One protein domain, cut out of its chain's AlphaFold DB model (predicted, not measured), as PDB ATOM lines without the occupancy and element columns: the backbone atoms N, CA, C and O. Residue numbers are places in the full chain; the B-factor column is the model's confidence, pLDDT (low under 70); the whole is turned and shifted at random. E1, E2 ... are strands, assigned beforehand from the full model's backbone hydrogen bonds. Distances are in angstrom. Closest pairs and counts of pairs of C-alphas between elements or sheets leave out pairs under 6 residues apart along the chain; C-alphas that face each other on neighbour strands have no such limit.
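AT A GLANCE: This is residues 11 to 90 of the 278 residues of an uncharacterized protein of Proteobacteria bacterium (UniProt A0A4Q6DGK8). There is little regular structure: hairpin E1-E2 makes one end of a rod, small hairpin E3-E4 sits near its middle, and looped residues 67 to 90 make the other end. The printed part has 80 residues, no named helix and four strands, E1 to E4 in chain order, in two antiparallel sheets. The class is all strand, with 17 residues in named elements. It is extended, radius of gyration of the C-alphas 18.9 A, spanning 59 by 23 by 22 A.

HOW THE PARTS SIT: Start at the hairpin of E1, residues 11 to 15, and E2, residues 21 to 26, antiparallel at 167 degrees; N 14 and O 23, 2.9 A apart, are within hydrogen-bond range. In the hairpin of E3, residues 51 to 53, and E4, residues 59 to 61, antiparallel at 140 degrees, N 52 and O 60 are within range at 2.8 A. E1 and E2 are apart from E3 and E4.

IN THESE COORDINATES: Find C-alpha 11 at (74.483, 116.811, 123.155); E1 runs 12.5 A, E2 13.9 A. E4 ends at C-alpha 61, (87.389, 101.527, 123.327).

THE WHOLE: The farthest C-alphas, Asp 18 and Thr 79, are 59.8 A apart. The printed part has no cut; link E2 to E3 is long. Residues 11 and 26 to 35 have pLDDT under 70.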
ATOM      1  N   GLY A  11      74.913 115.933 124.228       67.31
ATOM      2  CA  GLY A  11      74.483 116.811 123.155       67.31
ATOM      3  C   GLY A  11      75.473 117.938 122.931       67.31
ATOM      4  O   GLY A  11      76.289 118.255 123.793       67.31
ATOM      5  N   ALA A  12      75.402 118.537 121.751       74.00
ATOM      6  CA  ALA A  12      76.112 119.771 121.463       74.00
ATOM      7  C   ALA A  12      75.164 120.947 121.710       74.00
ATOM      8  O   ALA A  12      74.075 120.998 121.134       74.00
ATOM      9  N   THR A  13      75.580 121.893 122.552       75.88
ATOM     10  CA  THR A  13      74.912 123.189 122.692       75.88
ATOM     11  C   THR A  13      75.611 124.175 121.775       75.88
ATOM     12  O   THR A  13      76.780 124.501 121.979       75.88
ATOM     13  N   PHE A  14      74.907 124.652 120.758       80.62
ATOM     14  CA  PHE A  14      75.416 125.695 119.878       80.62
ATOM     15  C   PHE A  14      75.154 127.039 120.545       80.62
ATOM     16  O   PHE A  14      74.010 127.361 120.865       80.62
ATOM     17  N   VAL A  15      76.210 127.815 120.774       87.31
ATOM     18  CA  VAL A  15      76.137 129.126 121.423       87.31
ATOM     19  C   VAL A  15      76.627 130.175 120.431       87.31
ATOM     20  O   VAL A  15      77.654 129.985 119.780       87.31
ATOM     21  N   ALA A  16      75.872 131.257 120.278       84.62
ATOM     22  CA  ALA A  16      76.292 132.415 119.504       84.62
ATOM     23  C   ALA A  16      77.468 133.128 120.188       84.62
ATOM     24  O   ALA A  16      77.726 132.956 121.379       84.62
ATOM     25  N   SER A  17      78.174 133.973 119.441       85.06
ATOM     26  CA  SER A  17      79.318 134.736 119.955       85.06
ATOM     27  C   SER A  17      78.971 135.689 121.108       85.06
ATOM     28  O   SER A  17      79.865 136.126 121.823       85.06
ATOM     29  N   ASP A  18      77.691 136.018 121.286       90.62
ATOM     30  CA  ASP A  18      77.158 136.834 122.381       90.62
ATOM     31  C   ASP A  18      76.775 136.011 123.632       90.62
ATOM     32  O   ASP A  18      76.255 136.562 124.601       90.62
ATOM     33  N   GLY A  19      77.018 134.696 123.625       85.81
ATOM     34  CA  GLY A  19      76.684 133.783 124.721       85.81
ATOM     35  C   GLY A  19      75.256 133.232 124.681       85.81
ATOM     36  O   GLY A  19      74.890 132.430 125.543       85.81
ATOM     37  N   ARG A  20      74.431 133.607 123.693       87.44
ATOM     38  CA  ARG A  20      73.053 133.110 123.573       87.44
ATOM     39  C   ARG A  20      73.025 131.692 123.003       87.44
ATOM     40  O   ARG A  20      73.593 131.424 121.947       87.44
ATOM     41  N   ILE A  21      72.318 130.777 123.664       85.00
ATOM     42  CA  ILE A  21      72.133 129.402 123.174       85.00
ATOM     43  C   ILE A  21      71.228 129.426 121.931       85.00
ATOM     44  O   ILE A  21      70.080 129.858 122.002       85.00
ATOM     45  N   LEU A  22      71.756 128.972 120.793       81.44
ATOM     46  CA  LEU A  22      71.064 128.905 119.500       81.44
ATOM     47  C   LEU A  22      70.278 127.607 119.319       81.44
ATOM     48  O   LEU A  22      69.308 127.568 118.567       81.44
ATOM     49  N   GLY A  23      70.693 126.546 120.003       77.69
ATOM     50  CA  GLY A  23      70.017 125.261 119.963       77.69
ATOM     51  C   GLY A  23      70.849 124.166 120.605       77.69
ATOM     52  O   GLY A  23      72.050 124.320 120.836       77.69
ATOM     53  N   THR A  24      70.195 123.048 120.881       74.19
ATOM     54  CA  THR A  24      70.812 121.838 121.415       74.19
ATOM     55  C   THR A  24      70.537 120.685 120.462       74.19
ATOM     56  O   THR A  24      69.386 120.383 120.152       74.19
ATOM     57  N   LEU A  25      71.594 120.040 119.968       73.31
ATOM     58  CA  LEU A  25      71.480 118.775 119.246       73.31
ATOM     59  C   LEU A  25      71.723 117.650 120.243       73.31
ATOM     60  O   LEU A  25      72.856 117.442 120.680       73.31
ATOM     61  N   ALA A  26      70.662 116.934 120.605       63.56
ATOM     62  CA  ALA A  26      70.790 115.693 121.352       63.56
ATOM     63  C   ALA A  26      71.399 114.632 120.426       63.56
ATOM     64  O   ALA A  26      70.791 114.260 119.423       63.56
ATOM     65  N   LEU A  27      72.608 114.169 120.744       64.81
ATOM     66  CA  LEU A  27      73.288 113.128 119.969       64.81
ATOM     67  C   LEU A  27      72.793 111.731 120.368       64.81
ATOM     68  O   LEU A  27      72.842 110.807 119.564       64.81
ATOM     69  N   MET A  28      72.262 111.591 121.586       62.28
ATOM     70  CA  MET A  28      71.532 110.410 122.041       62.28
ATOM     71  C   MET A  28      70.249 110.848 122.756       62.28
ATOM     72  O   MET A  28      70.268 111.750 123.592       62.28
ATOM     73  N   ASN A  29      69.122 110.236 122.388       54.62
ATOM     74  CA  ASN A  29      67.809 110.508 122.971       54.62
ATOM     75  C   ASN A  29      67.666 109.723 124.287       54.62
ATOM     76  O   ASN A  29      67.803 108.501 124.281       54.62
ATOM     77  N   SER A  30      67.352 110.411 125.389       56.62
ATOM     78  CA  SER A  30      67.198 109.857 126.746       56.62
ATOM     79  C   SER A  30      66.175 108.725 126.877       56.62
ATOM     80  O   SER A  30      66.126 108.056 127.905       56.62
ATOM     81  N   ASN A  31      65.347 108.502 125.854       56.28
ATOM     82  CA  ASN A  31      64.288 107.494 125.873       56.28
ATOM     83  C   ASN A  31      64.742 106.136 125.298       56.28
ATOM     84  O   ASN A  31      63.948 105.199 125.212       56.28
ATOM     85  N   GLN A  32      66.005 106.023 124.883       49.47
ATOM     86  CA  GLN A  32      66.662 104.762 124.556       49.47
ATOM     87  C   GLN A  32      67.900 104.666 125.442       49.47
ATOM     88  O   GLN A  32      68.785 105.514 125.379       49.47
ATOM     89  N   ASN A  33      67.918 103.656 126.304       52.62
ATOM     90  CA  ASN A  33      68.867 103.450 127.393       52.62
ATOM     91  C   ASN A  33      70.272 103.063 126.873       52.62
ATOM     92  O   ASN A  33      70.800 102.004 127.202       52.62
ATOM     93  N   ALA A  34      70.874 103.888 126.017       54.12
ATOM     94  CA  ALA A  34      72.248 103.743 125.555       54.12
ATOM     95  C   ALA A  34      73.194 104.256 126.652       54.12
ATOM     96  O   ALA A  34      73.852 105.286 126.519       54.12
ATOM     97  N   GLN A  35      73.211 103.551 127.785       69.31
ATOM     98  CA  GLN A  35      74.182 103.778 128.844       69.31
ATOM     99  C   GLN A  35      75.540 103.287 128.342       69.31
ATOM    100  O   GLN A  35      75.859 102.106 128.457       69.31
ATOM    101  N   ILE A  36      76.336 104.182 127.750       76.19
ATOM    102  CA  ILE A  36      77.762 103.906 127.566       76.19
ATOM    103  C   ILE A  36      78.335 103.710 128.976       76.19
ATOM    104  O   ILE A  36      78.253 104.644 129.780       76.19
ATOM    105  N   PRO A  37      78.874 102.527 129.316       80.50
ATOM    106  CA  PRO A  37      79.326 102.259 130.671       80.50
ATOM    107  C   PRO A  37      80.433 103.238 131.065       80.50
ATOM    108  O   PRO A  37      81.384 103.450 130.308       80.50
ATOM    109  N   VAL A  38      80.321 103.823 132.257       84.19
ATOM    110  CA  VAL A  38      81.412 104.595 132.857       84.19
ATOM    111  C   VAL A  38      82.267 103.618 133.647       84.19
ATOM    112  O   VAL A  38      81.800 103.017 134.615       84.19
ATOM    113  N   MET A  39      83.505 103.423 133.212       84.06
ATOM    114  CA  MET A  39      84.441 102.496 133.840       84.06
ATOM    115  C   MET A  39      85.804 103.171 133.960       84.06
ATOM    116  O   MET A  39      86.346 103.661 132.969       84.06
ATOM    117  N   ASP A  40      86.379 103.172 135.163       85.62
ATOM    118  CA  ASP A  40      87.763 103.599 135.383       85.62
ATOM    119  C   ASP A  40      88.662 102.367 135.508       85.62
ATOM    120  O   ASP A  40      89.037 101.927 136.593       85.62
ATOM    121  N   VAL A  41      88.899 101.725 134.367       86.00
ATOM    122  CA  VAL A  41      89.708 100.512 134.260       86.00
ATOM    123  C   VAL A  41      90.592 100.592 133.016       86.00
ATOM    124  O   VAL A  41      90.263 101.268 132.033       86.00
ATOM    125  N   ASP A  42      91.739  99.916 133.083       85.50
ATOM    126  CA  ASP A  42      92.679  99.794 131.973       85.50
ATOM    127  C   ASP A  42      91.974  99.211 130.735       85.50
ATOM    128  O   ASP A  42      91.249  98.215 130.825       85.50
ATOM    129  N   SER A  43      92.185  99.825 129.568       83.69
ATOM    130  CA  SER A  43      91.539  99.391 128.327       83.69
ATOM    131  C   SER A  43      91.915  97.957 127.939       83.69
ATOM    132  O   SER A  43      91.121  97.292 127.280       83.69
ATOM    133  N   SER A  44      93.065  97.442 128.393       82.38
ATOM    134  CA  SER A  44      93.500  96.051 128.180       82.38
ATOM    135  C   SER A  44      92.638  95.006 128.894       82.38
ATOM    136  O   SER A  44      92.719  93.820 128.571       82.38
ATOM    137  N   LEU A  45      91.784  95.421 129.834       83.88
ATOM    138  CA  LEU A  45      90.839  94.539 130.521       83.88
ATOM    139  C   LEU A  45      89.448  94.533 129.871       83.88
ATOM    140  O   LEU A  45      88.663  93.623 130.142       83.88
ATOM    141  N   ILE A  46      89.160  95.498 128.992       85.31
ATOM    142  CA  ILE A  46      87.867  95.675 128.320       85.31
ATOM    143  C   ILE A  46      87.943  95.172 126.875       85.31
ATOM    144  O   ILE A  46      88.930  95.397 126.176       85.31
ATOM    145  N   CYS A  47      86.878  94.513 126.422       85.81
ATOM    146  CA  CYS A  47      86.754  93.966 125.074       85.81
ATOM    147  C   CYS A  47      86.771  95.049 123.984       85.81
ATOM    148  O   CYS A  47      86.217  96.130 124.174       85.81
ATOM    149  N   LEU A  48      87.399  94.763 122.840       85.56
ATOM    150  CA  LEU A  48      87.639  95.739 121.767       85.56
ATOM    151  C   LEU A  48      86.361  96.308 121.134       85.56
ATOM    152  O   LEU A  48      86.377  97.388 120.549       85.56
ATOM    153  N   ASP A  49      85.262  95.573 121.247       83.31
ATOM    154  CA  ASP A  49      83.925  95.913 120.771       83.31
ATOM    155  C   ASP A  49      83.120  96.742 121.785       83.31
ATOM    156  O   ASP A  49      82.028  97.214 121.470       83.31
ATOM    157  N   ILE A  50      83.664  96.979 122.982       85.50
ATOM    158  CA  ILE A  50      83.031  97.796 124.016       85.50
ATOM    159  C   ILE A  50      83.606  99.213 123.971       85.50
ATOM    160  O   ILE A  50      84.792  99.446 124.215       85.50
ATOM    161  N   THR A  51      82.724 100.180 123.712       88.81
ATOM    162  CA  THR A  51      82.993 101.608 123.920       88.81
ATOM    163  C   THR A  51      82.563 101.996 125.332       88.81
ATOM    164  O   THR A  51      81.466 101.638 125.760       88.81
ATOM    165  N   TYR A  52      83.411 102.721 126.058       88.62
ATOM    166  CA  TYR A  52      83.179 103.129 127.444       88.62
ATOM    167  C   TYR A  52      83.666 104.559 127.696       88.62
ATOM    168  O   TYR A  52      84.444 105.104 126.912       88.62
ATOM    169  N   GLN A  53      83.214 105.183 128.782       88.81
ATOM    170  CA  GLN A  53      83.733 106.476 129.237       88.81
ATOM    171  C   GLN A  53      84.682 106.278 130.416       88.81
ATOM    172  O   GLN A  53      84.357 105.547 131.353       88.81
ATOM    173  N   ASN A  54      85.842 106.939 130.386       85.06
ATOM    174  CA  ASN A  54      86.714 107.007 131.561       85.06
ATOM    175  C   ASN A  54      86.160 107.995 132.608       85.06
ATOM    176  O   ASN A  54      85.204 108.728 132.350       85.06
ATOM    177  N   SER A  55      86.798 108.077 133.777       84.44
ATOM    178  CA  SER A  55      86.425 109.008 134.858       84.44
ATOM    179  C   SER A  55      86.492 110.499 134.481       84.44
ATOM    180  O   SER A  55      85.962 111.338 135.203       84.44
ATOM    181  N   GLN A  56      87.090 110.839 133.333       86.31
ATOM    182  CA  GLN A  56      87.179 112.197 132.779       86.31
ATOM    183  C   GLN A  56      86.134 112.463 131.676       86.31
ATOM    184  O   GLN A  56      86.141 113.534 131.074       86.31
ATOM    185  N   GLY A  57      85.251 111.501 131.380       80.75
ATOM    186  CA  GLY A  57      84.226 111.609 130.337       80.75
ATOM    187  C   GLY A  57      84.737 111.395 128.907       80.75
ATOM    188  O   GLY A  57      83.984 111.573 127.951       80.75
ATOM    189  N   HIS A  58      86.000 110.999 128.723       83.62
ATOM    190  CA  HIS A  58      86.532 110.659 127.405       83.62
ATOM    191  C   HIS A  58      86.042 109.279 126.977       83.62
ATOM    192  O   HIS A  58      86.176 108.303 127.721       83.62
ATOM    193  N   LEU A  59      85.544 109.192 125.745       86.88
ATOM    194  CA  LEU A  59      85.231 107.917 125.118       86.88
ATOM    195  C   LEU A  59      86.522 107.160 124.808       86.88
ATOM    196  O   LEU A  59      87.428 107.671 124.147       86.88
ATOM    197  N   LYS A  60      86.580 105.922 125.279       87.38
ATOM    198  CA  LYS A  60      87.616 104.943 124.978       87.38
ATOM    199  C   LYS A  60      86.963 103.680 124.430       87.38
ATOM    200  O   LYS A  60      85.783 103.420 124.652       87.38
ATOM    201  N   VAL A  61      87.749 102.889 123.721       87.25
ATOM    202  CA  VAL A  61      87.389 101.527 123.327       87.25
ATOM    203  C   VAL A  61      88.295 100.562 124.073       87.25
ATOM    204  O   VAL A  61      89.440 100.910 124.384       87.25
ATOM    205  N   GLY A  62      87.787  99.379 124.405       85.81
ATOM    206  CA  GLY A  62      88.639  98.321 124.931       85.81
ATOM    207  C   GLY A  62      89.753  97.955 123.948       85.81
ATOM    208  O   GLY A  62      89.665  98.205 122.745       85.81
ATOM    209  N   SER A  63      90.829  97.366 124.456       82.81
ATOM    210  CA  SER A  63      91.919  96.827 123.634       82.81
ATOM    211  C   SER A  63      92.068  95.314 123.769       82.81
ATOM    212  O   SER A  63      92.875  94.713 123.058       82.81
ATOM    213  N   ARG A  64      91.274  94.665 124.630       79.94
ATOM    214  CA  ARG A  64      91.274  93.210 124.791       79.94
ATOM    215  C   ARG A  64      90.498  92.545 123.667       79.94
ATOM    216  O   ARG A  64      89.340  92.869 123.423       79.94
ATOM    217  N   ASN A  65      91.070  91.527 123.036       76.88
ATOM    218  CA  ASN A  65      90.260  90.635 122.220       76.88
ATOM    219  C   ASN A  65      89.504  89.657 123.130       76.88
ATOM    220  O   ASN A  65      90.113  88.776 123.723       76.88
ATOM    221  N   CYS A  66      88.190  89.825 123.270       79.38
ATOM    222  CA  CYS A  66      87.350  88.907 124.050       79.38
ATOM    223  C   CYS A  66      86.668  87.831 123.202       79.38
ATOM    224  O   CYS A  66      86.056  86.922 123.755       79.38
ATOM    225  N   SER A  67      86.777  87.914 121.872       74.12
ATOM    226  CA  SER A  67      86.233  86.899 120.962       74.12
ATOM    227  C   SER A  67      87.091  85.628 120.908       74.12
ATOM    228  O   SER A  67      86.641  84.593 120.425       74.12
ATOM    229  N   SER A  68      88.318  85.682 121.437       70.81
ATOM    230  CA  SER A  68      89.201  84.528 121.604       70.81
ATOM    231  C   SER A  68      90.128  84.734 122.805       70.81
ATOM    232  O   SER A  68      90.367  85.867 123.209       70.81
ATOM    233  N   SER A  69      90.703  83.662 123.352       77.00
ATOM    234  CA  SER A  69      91.765  83.753 124.369       77.00
ATOM    235  C   SER A  69      93.128  84.171 123.798       77.00
ATOM    236  O   SER A  69      94.106  84.220 124.541       77.00
ATOM    237  N   LEU A  70      93.217  84.414 122.487       80.94
ATOM    238  CA  LEU A  70      94.451  84.744 121.783       80.94
ATOM    239  C   LEU A  70      94.644  86.267 121.732       80.94
ATOM    240  O   LEU A  70      93.692  87.023 121.511       80.94
ATOM    241  N   SER A  71      95.884  86.721 121.934       85.56
ATOM    242  CA  SER A  71      96.258  88.138 121.834       85.56
ATOM    243  C   SER A  71      96.144  88.649 120.394       85.56
ATOM    244  O   SER A  71      95.984  87.870 119.458       85.56
ATOM    245  N   LEU A  72      96.215  89.966 120.185       85.06
ATOM    246  CA  LEU A  72      96.333  90.517 118.832       85.06
ATOM    247  C   LEU A  72      97.750  90.289 118.296       85.06
ATOM    248  O   LEU A  72      98.708  90.348 119.063       85.06
ATOM    249  N   CYS A  73      97.878  90.040 116.996       88.19
ATOM    250  CA  CYS A  73      99.192  89.983 116.355       88.19
ATOM    251  C   CYS A  73      99.802  91.395 116.307       88.19
ATOM    252  O   CYS A  73      99.084  92.362 116.024       88.19
ATOM    253  N   GLU A  74     101.104  91.528 116.562       90.19
ATOM    254  CA  GLU A  74     101.815  92.818 116.549       90.19
ATOM    255  C   GLU A  74     102.733  92.957 115.333       90.19
ATOM    256  O   GLU A  74     102.997  94.071 114.874       90.19
ATOM    257  N   LYS A  75     103.166  91.829 114.766       86.62
ATOM    258  CA  LYS A  75     103.997  91.763 113.561       86.62
ATOM    259  C   LYS A  75     103.644  90.555 112.694       86.62
ATOM    260  O   LYS A  75     103.020  89.592 113.140       86.62
ATOM    261  N   ASP A  76     104.086  90.606 111.441       82.31
ATOM    262  CA  ASP A  76     103.989  89.463 110.536       82.31
ATOM    263  C   ASP A  76     104.773  88.263 111.088       82.31
ATOM    264  O   ASP A  76     105.912  88.391 111.541       82.31
ATOM    265  N   GLY A  77     104.151  87.084 111.024       79.25
ATOM    266  CA  GLY A  77     104.731  85.828 111.502       79.25
ATOM    267  C   GLY A  77     104.447  85.494 112.969       79.25
ATOM    268  O   GLY A  77     104.851  84.418 113.411       79.25
ATOM    269  N   ASP A  78     103.738  86.351 113.712       86.81
ATOM    270  CA  ASP A  78     103.251  85.988 115.045       86.81
ATOM    271  C   ASP A  78     102.292  84.788 114.966       86.81
ATOM    272  O   ASP A  78     101.427  84.691 114.092       86.81
ATOM    273  N   THR A  79     102.452  83.851 115.899       85.94
ATOM    274  CA  THR A  79     101.610  82.654 116.017       85.94
ATOM    275  C   THR A  79     100.686  82.766 117.222       85.94
ATOM    276  O   THR A  79     101.025  83.441 118.189       85.94
ATOM    277  N   ALA A  80      99.564  82.039 117.212       86.44
ATOM    278  CA  ALA A  80      98.607  82.010 118.325       86.44
ATOM    279  C   ALA A  80      98.056  83.405 118.696       86.44
ATOM    280  O   ALA A  80      97.892  83.744 119.866       86.44
ATOM    281  N   CYS A  81      97.750  84.207 117.677       87.25
ATOM    282  CA  CYS A  81      97.182  85.542 117.809       87.25
ATOM    283  C   CYS A  81      96.054  85.759 116.790       87.25
ATOM    284  O   CYS A  81      95.909  84.997 115.831       87.25
ATOM    285  N   VAL A  82      95.243  86.797 116.996       85.94
ATOM    286  CA  VAL A  82      94.205  87.232 116.056       85.94
ATOM    287  C   VAL A  82      94.681  88.466 115.301       85.94
ATOM    288  O   VAL A  82      95.156  89.443 115.881       85.94
ATOM    289  N   VAL A  83      94.532  88.407 113.982       86.38
ATOM    290  CA  VAL A  83      94.763  89.512 113.049       86.38
ATOM    291  C   VAL A  83      93.941  90.756 113.404       86.38
ATOM    292  O   VAL A  83      92.848  90.667 113.962       86.38
ATOM    293  N   ASN A  84      94.451  91.937 113.061       82.88
ATOM    294  CA  ASN A  84      93.793  93.217 113.329       82.88
ATOM    295  C   ASN A  84      93.746  94.081 112.055       82.88
ATOM    296  O   ASN A  84      94.167  93.661 110.985       82.88
ATOM    297  N   LYS A  85      93.228  95.313 112.124       83.25
ATOM    298  CA  LYS A  85      93.110  96.166 110.922       83.25
ATOM    299  C   LYS A  85      94.453  96.462 110.227       83.25
ATOM    300  O   LYS A  85      94.458  96.725 109.026       83.25
ATOM    301  N   ASN A  86      95.555  96.445 110.979       83.12
ATOM    302  CA  ASN A  86      96.906  96.699 110.477       83.12
ATOM    303  C   ASN A  86      97.556  95.420 109.926       83.12
ATOM    304  O   ASN A  86      98.399  95.508 109.042       83.12
ATOM    305  N   LEU A  87      97.137  94.246 110.408       85.50
ATOM    306  CA  LEU A  87      97.601  92.931 109.965       85.50
ATOM    307  C   LEU A  87      96.398  92.130 109.480       85.50
ATOM    308  O   LEU A  87      95.720  91.511 110.289       85.50
ATOM    309  N   ARG A  88      96.084  92.182 108.182       84.50
ATOM    310  CA  ARG A  88      94.852  91.595 107.629       84.50
ATOM    311  C   ARG A  88      95.012  90.104 107.324       84.50
ATOM    312  O   ARG A  88      96.026  89.692 106.770       84.50
ATOM    313  N   ALA A  89      93.979  89.315 107.621       84.62
ATOM    314  CA  ALA A  89      93.930  87.914 107.207       84.62
ATOM    315  C   ALA A  89      93.796  87.774 105.685       84.62
ATOM    316  O   ALA A  89      93.106  88.555 105.028       84.62
ATOM    317  N   PHE A  90      94.421  86.725 105.152       83.81
ATOM    318  CA  PHE A  90      94.224  86.259 103.785       83.81
ATOM    319  C   PHE A  90      93.214  85.112 103.754       83.81
ATOM    320  O   PHE A  90      93.243  84.229 104.610       83.81
TER     321      PHE A  90